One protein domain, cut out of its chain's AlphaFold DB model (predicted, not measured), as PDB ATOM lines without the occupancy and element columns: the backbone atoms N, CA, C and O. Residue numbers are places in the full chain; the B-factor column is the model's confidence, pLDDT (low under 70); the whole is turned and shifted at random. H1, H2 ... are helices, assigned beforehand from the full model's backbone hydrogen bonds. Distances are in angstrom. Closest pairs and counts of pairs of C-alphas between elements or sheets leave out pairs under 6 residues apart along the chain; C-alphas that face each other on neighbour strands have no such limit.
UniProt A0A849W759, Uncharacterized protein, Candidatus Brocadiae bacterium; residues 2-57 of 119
ATOM      1  N   ASN A   2     -17.217  32.545 231.530       51.94
ATOM      2  CA  ASN A   2     -18.214  32.960 230.523       51.94
ATOM      3  C   ASN A   2     -17.604  32.983 229.107       51.94
ATOM      4  O   ASN A   2     -18.095  33.679 228.228       51.94
ATOM      5  N   ILE A   3     -16.508  32.242 228.898       58.62
ATOM      6  CA  ILE A   3     -15.976  32.015 227.555       58.62
ATOM      7  C   ILE A   3     -16.895  30.981 226.915       58.62
ATOM      8  O   ILE A   3     -16.937  29.822 227.340       58.62
ATOM      9  N   LYS A   4     -17.671  31.399 225.917       58.91
ATOM     10  CA  LYS A   4     -18.565  30.510 225.170       58.91
ATOM     11  C   LYS A   4     -17.759  29.752 224.123       58.91
ATOM     12  O   LYS A   4     -18.015  29.888 222.929       58.91
ATOM     13  N   LEU A   5     -16.817  28.923 224.586       55.72
ATOM     14  CA  LEU A   5     -16.046  28.023 223.727       55.72
ATOM     15  C   LEU A   5     -17.014  27.282 222.782       55.72
ATOM     16  O   LEU A   5     -16.842  27.330 221.577       55.72
ATOM     17  N   CYS A   6     -18.134  26.751 223.272       45.53
ATOM     18  CA  CYS A   6     -19.106  26.036 222.433       45.53
ATOM     19  C   CYS A   6     -19.639  26.810 221.202       45.53
ATOM     20  O   CYS A   6     -20.023  26.169 220.228       45.53
ATOM     21  N   ASN A   7     -19.634  28.151 221.193       45.38
ATOM     22  CA  ASN A   7     -20.166  28.950 220.076       45.38
ATOM     23  C   ASN A   7     -19.115  29.301 219.005       45.38
ATOM     24  O   ASN A   7     -19.457  29.372 217.828       45.38
ATOM     25  N   VAL A   8     -17.837  29.452 219.379       46.19
ATOM     26  CA  VAL A   8     -16.712  29.503 218.415       46.19
ATOM     27  C   VAL A   8     -16.509  28.130 217.759       46.19
ATOM     28  O   VAL A   8     -15.930  28.020 216.677       46.19
ATOM     29  N   ILE A   9     -16.955  27.066 218.432       50.62
ATOM     30  CA  ILE A   9     -16.356  25.753 218.289       50.62
ATOM     31  C   ILE A   9     -17.377  24.677 217.928       50.62
ATOM     32  O   ILE A   9     -17.625  23.723 218.657       50.62
ATOM     33  N   THR A  10     -17.885  24.758 216.706       44.62
ATOM     34  CA  THR A  10     -18.519  23.604 216.050       44.62
ATOM     35  C   THR A  10     -17.503  22.507 215.680       44.62
ATOM     36  O   THR A  10     -17.898  21.459 215.186       44.62
ATOM     37  N   ASN A  11     -16.200  22.715 215.929       52.06
ATOM     38  CA  ASN A  11     -15.132  21.750 215.651       52.06
ATOM     39  C   ASN A  11     -14.068  21.724 216.777       52.06
ATOM     40  O   ASN A  11     -12.929  22.140 216.564       52.06
ATOM     41  N   ILE A  12     -14.451  21.300 217.997       55.09
ATOM     42  CA  ILE A  12     -13.596  21.338 219.223       55.09
ATOM     43  C   ILE A  12     -12.346  20.480 219.068       55.09
ATOM     44  O   ILE A  12     -11.288  20.804 219.599       55.09
ATOM     45  N   PHE A  13     -12.465  19.437 218.263       52.53
ATOM     46  CA  PHE A  13     -11.433  18.437 218.054       52.53
ATOM     47  C   PHE A  13     -10.671  18.636 216.738       52.53
ATOM     48  O   PHE A  13      -9.779  17.861 216.410       52.53
ATOM     49  N   GLY A  14     -10.988  19.698 215.989       64.06
ATOM     50  CA  GLY A  14     -10.222  20.100 214.818       64.06
ATOM     51  C   GLY A  14      -8.937  20.839 215.198       64.06
ATOM     52  O   GLY A  14      -8.846  21.479 216.248       64.06
ATOM     53  N   THR A  15      -7.957  20.822 214.295       67.25
ATOM     54  CA  THR A  15      -6.619  21.408 214.490       67.25
ATOM     55  C   THR A  15      -6.668  22.866 214.962       67.25
ATOM     56  O   THR A  15      -5.904  23.273 215.830       67.25
ATOM     57  N   SER A  16      -7.615  23.651 214.444       70.38
ATOM     58  CA  SER A  16      -7.789  25.063 214.802       70.38
ATOM     59  C   SER A  16      -8.289  25.284 216.235       70.38
ATOM     60  O   SER A  16      -7.767  26.155 216.931       70.38
ATOM     61  N   GLY A  17      -9.241  24.473 216.712       71.81
ATOM     62  CA  GLY A  17      -9.740  24.564 218.087       71.81
ATOM     63  C   GLY A  17      -8.652  24.223 219.105       71.81
ATOM     64  O   GLY A  17      -8.430  24.974 220.056       71.81
ATOM     65  N   LEU A  18      -7.905  23.146 218.844       78.75
ATOM     66  CA  LEU A  18      -6.779  22.719 219.677       78.75
ATOM     67  C   LEU A  18      -5.660  23.768 219.709       78.75
ATOM     68  O   LEU A  18      -5.152  24.081 220.787       78.75
ATOM     69  N   ASN A  19      -5.328  24.365 218.562       80.75
ATOM     70  CA  ASN A  19      -4.319  25.422 218.477       80.75
ATOM     71  C   ASN A  19      -4.707  26.653 219.304       80.75
ATOM     72  O   ASN A  19      -3.876  27.176 220.048       80.75
ATOM     73  N   SER A  20      -5.965  27.089 219.226       79.69
ATOM     74  CA  SER A  20      -6.467  28.218 220.018       79.69
ATOM     75  C   SER A  20      -6.439  27.926 221.515       79.69
ATOM     76  O   SER A  20      -5.957  28.751 222.290       79.69
ATOM     77  N   ILE A  21      -6.884  26.737 221.935       81.31
ATOM     78  CA  ILE A  21      -6.819  26.310 223.341       81.31
ATOM     79  C   ILE A  21      -5.363  26.298 223.822       81.31
ATOM     80  O   ILE A  21      -5.053  26.824 224.891       81.31
ATOM     81  N   GLN A  22      -4.446  25.760 223.022       85.94
ATOM     82  CA  GLN A  22      -3.039  25.689 223.391       85.94
ATOM     83  C   GLN A  22      -2.374  27.072 223.439       85.94
ATOM     84  O   GLN A  22      -1.546  27.313 224.315       85.94
ATOM     85  N   ALA A  23      -2.754  27.997 222.556       87.62
ATOM     86  CA  ALA A  23      -2.309  29.388 222.606       87.62
ATOM     87  C   ALA A  23      -2.810  30.097 223.876       87.62
ATOM     88  O   ALA A  23      -2.023  30.754 224.559       87.62
ATOM     89  N   ILE A  24      -4.077  29.895 224.256       86.81
ATOM     90  CA  ILE A  24      -4.641  30.420 225.511       86.81
ATOM     91  C   ILE A  24      -3.868  29.874 226.719       86.81
ATOM     92  O   ILE A  24      -3.477  30.642 227.600       86.81
ATOM     93  N   LEU A  25      -3.587  28.571 226.756       87.00
ATOM     94  CA  LEU A  25      -2.814  27.958 227.843       87.00
ATOM     95  C   LEU A  25      -1.357  28.445 227.892       87.00
ATOM     96  O   LEU A  25      -0.777  28.505 228.970       87.00
ATOM     97  N   LYS A  26      -0.781  28.855 226.754       89.50
ATOM     98  CA  LYS A  26       0.543  29.500 226.672       89.50
ATOM     99  C   LYS A  26       0.541  30.979 227.083       89.50
ATOM    100  O   LYS A  26       1.600  31.597 227.098       89.50
ATOM    101  N   GLY A  27      -0.619  31.545 227.411       87.56
ATOM    102  CA  GLY A  27      -0.748  32.933 227.855       87.56
ATOM    103  C   GLY A  27      -1.173  33.921 226.768       87.56
ATOM    104  O   GLY A  27      -1.218  35.116 227.042       87.56
ATOM    105  N   GLU A  28      -1.532  33.471 225.561       88.19
ATOM    106  CA  GLU A  28      -2.069  34.374 224.538       88.19
ATOM    107  C   GLU A  28      -3.458  34.880 224.953       88.19
ATOM    108  O   GLU A  28      -4.335  34.112 225.360       88.19
ATOM    109  N   ARG A  29      -3.649  36.196 224.871       85.56
ATOM    110  CA  ARG A  29      -4.893  36.895 225.242       85.56
ATOM    111  C   ARG A  29      -5.389  37.817 224.135       85.56
ATOM    112  O   ARG A  29      -6.490  38.350 224.224       85.56
ATOM    113  N   ASN A  30      -4.604  38.002 223.077       86.00
ATOM    114  CA  ASN A  30      -5.015  38.763 221.917       86.00
ATOM    115  C   ASN A  30      -6.052  37.963 221.121       86.00
ATOM    116  O   ASN A  30      -5.729  37.038 220.373       86.00
ATOM    117  N   LEU A  31      -7.313  38.364 221.264       82.25
ATOM    118  CA  LEU A  31      -8.448  37.721 220.610       82.25
ATOM    119  C   LEU A  31      -8.336  37.734 219.082       82.25
ATOM    120  O   LEU A  31      -8.756  36.778 218.438       82.25
ATOM    121  N   ALA A  32      -7.738  38.776 218.492       82.12
ATOM    122  CA  ALA A  32      -7.542  38.843 217.046       82.12
ATOM    123  C   ALA A  32      -6.556  37.770 216.571       82.12
ATOM    124  O   ALA A  32      -6.855  37.081 215.598       82.12
ATOM    125  N   LYS A  33      -5.447  37.571 217.300       83.19
ATOM    126  CA  LYS A  33      -4.484  36.495 217.015       83.19
ATOM    127  C   LYS A  33      -5.099  35.113 217.200       83.19
ATOM    128  O   LYS A  33      -4.901  34.245 216.361       83.19
ATOM    129  N   LEU A  34      -5.866  34.909 218.272       80.88
ATOM    130  CA  LEU A  34      -6.562  33.642 218.500       80.88
ATOM    131  C   LEU A  34      -7.588  33.358 217.396       80.88
ATOM    132  O   LEU A  34      -7.727  32.223 216.954       80.88
ATOM    133  N   ALA A  35      -8.269  34.390 216.900       79.44
ATOM    134  CA  ALA A  35      -9.212  34.254 215.802       79.44
ATOM    135  C   ALA A  35      -8.538  34.044 214.434       79.44
ATOM    136  O   ALA A  35      -9.181  33.517 213.531       79.44
ATOM    137  N   ASP A  36      -7.258  34.398 214.284       82.19
ATOM    138  CA  ASP A  36      -6.449  34.087 213.098       82.19
ATOM    139  C   ASP A  36      -5.951  32.633 213.071       82.19
ATOM    140  O   ASP A  36      -5.599  32.127 212.011       82.19
ATOM    141  N   LEU A  37      -6.007  31.914 214.200       75.50
ATOM    142  CA  LEU A  37      -5.766  30.463 214.250       75.50
ATOM    143  C   LEU A  37      -6.945  29.644 213.694       75.50
ATOM    144  O   LEU A  37      -6.902  28.410 213.685       75.50
ATOM    145  N   LYS A  38      -8.009  30.320 213.247       70.88
ATOM    146  CA  LYS A  38      -9.160  29.750 212.550       70.88
ATOM    147  C   LYS A  38      -8.719  28.957 211.308       70.88
ATOM    148  O   LYS A  38      -8.056  29.488 210.424       70.88
ATOM    149  N   ASP A  39      -9.197  27.720 211.180       69.88
ATOM    150  CA  ASP A  39      -9.137  26.966 209.918       69.88
ATOM    151  C   ASP A  39     -10.104  27.585 208.890       69.88
ATOM    152  O   ASP A  39     -11.217  27.993 209.239       69.88
ATOM    153  N   CYS A  40      -9.719  27.630 207.613       67.56
ATOM    154  CA  CYS A  40     -10.568  28.146 206.535       67.56
ATOM    155  C   CYS A  40     -11.915  27.408 206.423       67.56
ATOM    156  O   CYS A  40     -12.903  27.997 205.989       67.56
ATOM    157  N   ARG A  41     -11.985  26.152 206.886       67.62
ATOM    158  CA  ARG A  41     -13.201  25.325 206.938       67.62
ATOM    159  C   ARG A  41     -14.153  25.705 208.074       67.62
ATOM    160  O   ARG A  41     -15.281  25.213 208.113       67.62
ATOM    161  N   ALA A  42     -13.731  26.551 209.016       67.06
ATOM    162  CA  ALA A  42     -14.597  26.987 210.102       67.06
ATOM    163  C   ALA A  42     -15.687  27.932 209.574       67.06
ATOM    164  O   ALA A  42     -15.405  29.002 209.024       67.06
ATOM    165  N   LYS A  43     -16.945  27.536 209.793       69.44
ATOM    166  CA  LYS A  43     -18.135  28.288 209.368       69.44
ATOM    167  C   LYS A  43     -18.315  29.599 210.140       69.44
ATOM    168  O   LYS A  43     -18.837  30.553 209.578       69.44
ATOM    169  N   ALA A  44     -17.844  29.659 211.387       71.31
ATOM    170  CA  ALA A  44     -17.899  30.863 212.214       71.31
ATOM    171  C   ALA A  44     -16.965  31.954 211.669       71.31
ATOM    172  O   ALA A  44     -15.793  31.705 211.373       71.31
ATOM    173  N   SER A  45     -17.470  33.173 211.532       76.25
ATOM    174  CA  SER A  45     -16.705  34.361 211.151       76.25
ATOM    175  C   SER A  45     -15.684  34.749 212.227       76.25
ATOM    176  O   SER A  45     -15.836  34.423 213.403       76.25
ATOM    177  N   LYS A  46     -14.647  35.510 211.854       76.75
ATOM    178  CA  LYS A  46     -13.625  35.993 212.804       76.75
ATOM    179  C   LYS A  46     -14.245  36.761 213.984       76.75
ATOM    180  O   LYS A  46     -13.782  36.628 215.111       76.75
ATOM    181  N   GLN A  47     -15.310  37.525 213.740       79.56
ATOM    182  CA  GLN A  47     -16.010  38.294 214.772       79.56
ATOM    183  C   GLN A  47     -16.774  37.403 215.756       79.56
ATOM    184  O   GLN A  47     -16.725  37.649 216.958       79.56
ATOM    185  N   GLU A  48     -17.443  36.354 215.273       75.25
ATOM    186  CA  GLU A  48     -18.090  35.356 216.139       75.25
ATOM    187  C   GLU A  48     -17.056  34.601 216.977       75.25
ATOM    188  O   GLU A  48     -17.294  34.311 218.153       75.25
ATOM    189  N   ILE A  49     -15.878  34.351 216.396       74.06
ATOM    190  CA  ILE A  49     -14.770  33.733 217.113       74.06
ATOM    191  C   ILE A  49     -14.281  34.643 218.246       74.06
ATOM    192  O   ILE A  49     -14.238  34.230 219.400       74.06
ATOM    193  N   ILE A  50     -13.988  35.908 217.946       77.50
ATOM    194  CA  ILE A  50     -13.586  36.891 218.962       77.50
ATOM    195  C   ILE A  50     -14.633  36.963 220.079       77.50
ATOM    196  O   ILE A  50     -14.286  36.772 221.240       77.50
ATOM    197  N   LYS A  51     -15.916  37.119 219.729       77.56
ATOM    198  CA  LYS A  51     -17.018  37.212 220.700       77.56
ATOM    199  C   LYS A  51     -17.151  36.014 221.623       77.56
ATOM    200  O   LYS A  51     -17.608  36.177 222.747       77.56
ATOM    201  N   SER A  52     -16.828  34.809 221.160       72.06
ATOM    202  CA  SER A  52     -16.947  33.630 222.027       72.06
ATOM    203  C   SER A  52     -15.645  33.270 222.743       72.06
ATOM    204  O   SER A  52     -15.680  32.459 223.666       72.06
ATOM    205  N   LEU A  53     -14.530  33.916 222.376       76.19
ATOM    206  CA  LEU A  53     -13.287  33.946 223.145       76.19
ATOM    207  C   LEU A  53     -13.280  35.058 224.206       76.19
ATOM    208  O   LEU A  53     -12.559  34.936 225.189       76.19
ATOM    209  N   GLU A  54     -14.094  36.106 224.055       75.81
ATOM    210  CA  GLU A  54     -14.317  37.100 225.107       75.81
ATOM    211  C   GLU A  54     -14.793  36.419 226.394       75.81
ATOM    212  O   GLU A  54     -15.823  35.744 226.442       75.81
ATOM    213  N   GLY A  55     -14.031  36.601 227.467       75.00
ATOM    214  CA  GLY A  55     -14.407  36.114 228.777       75.00
ATOM    215  C   GLY A  55     -13.264  36.177 229.770       75.00
ATOM    216  O   GLY A  55     -12.260  36.858 229.579       75.00
ATOM    217  N   ASP A  56     -13.477  35.481 230.876       76.50
ATOM    218  CA  ASP A  56     -12.638  35.577 232.055       76.50
ATOM    219  C   ASP A  56     -11.603  34.442 232.109       76.50
ATOM    220  O   ASP A  56     -11.971  33.262 232.157       76.50
ATOM    221  N   TYR A  57     -10.319  34.812 232.103       82.19
ATOM    222  CA  TYR A  57      -9.154  33.922 232.009       82.19
ATOM    223  C   TYR A  57      -8.444  33.720 233.357       82.19
ATOM    224  O   TYR A  57      -7.214  33.672 233.407       82.19
TER     225      TYR A  57
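Overview. This is residues 2 to 57 of the 119 residues of an uncharacterized protein of Candidatus Brocadiae bacterium (UniProt A0A849W759). Four short helices make the four corners of a small ring, H2, H3, H4 and H1 in that order round it; it is open between H1 and H2, where only the link of residues 9 to 14 runs across. H2, the longest helix, forms a hairpin with H3, and H4 packs on H3 and on H1. The printed part has 56 residues with four named helices, in the order H1, H2, H3, H4, and no named strand; its class is all helix. It is compact, with a radius of gyration of the C-alphas of 9.8 A and spans of 26 by 18 by 17 A.

Arrangement. H2, residues 15 to 25, touches H3, residues 31 to 36, and the two are a helical hairpin. Their closest C-alphas, of Ser 20 and Leu 34, are 5.6 A apart, and they run opposite ways at a shallow tilt of 29 degrees. H3 touches H4, residues 46 to 53, with the C-alphas of Leu 31 and Ile 50 closest at 5.5 A; they run opposite ways at a steep tilt of 50 degrees. H4 touches H1, residues 5 to 8, where the C-alphas of Val 8 and Ile 49 are closest at 4.8 A. H1 is apart from H2 and from H3, and H2 is apart from H4. In H2, H3 and H4 every O i to N i+4 pair is within hydrogen-bond range; H1 is too short for such a pair.

Along the chain. H2 begins at C-alpha 15 (-6.619, 21.408, 214.490) and is 15.4 A long. H3 measures 8.6 A, H4 10.5 A and H1 5.6 A. H1 begins at C-alpha 5 (-16.046, 28.023, 223.727), and H4 ends at C-alpha 53 (-13.287, 33.946, 223.145).

Size, cuts and confidence. The C-alphas farthest apart, of Arg 41 and Asp 56, are 27.1 A apart. The printed part has no cut. The link from H2 to H3 is tight, and those from H1 to H2 and from H3 to H4 are short. The mean pLDDT of the printed part is 72.1, with residues 2 to 15 and 39 to 43 under 70.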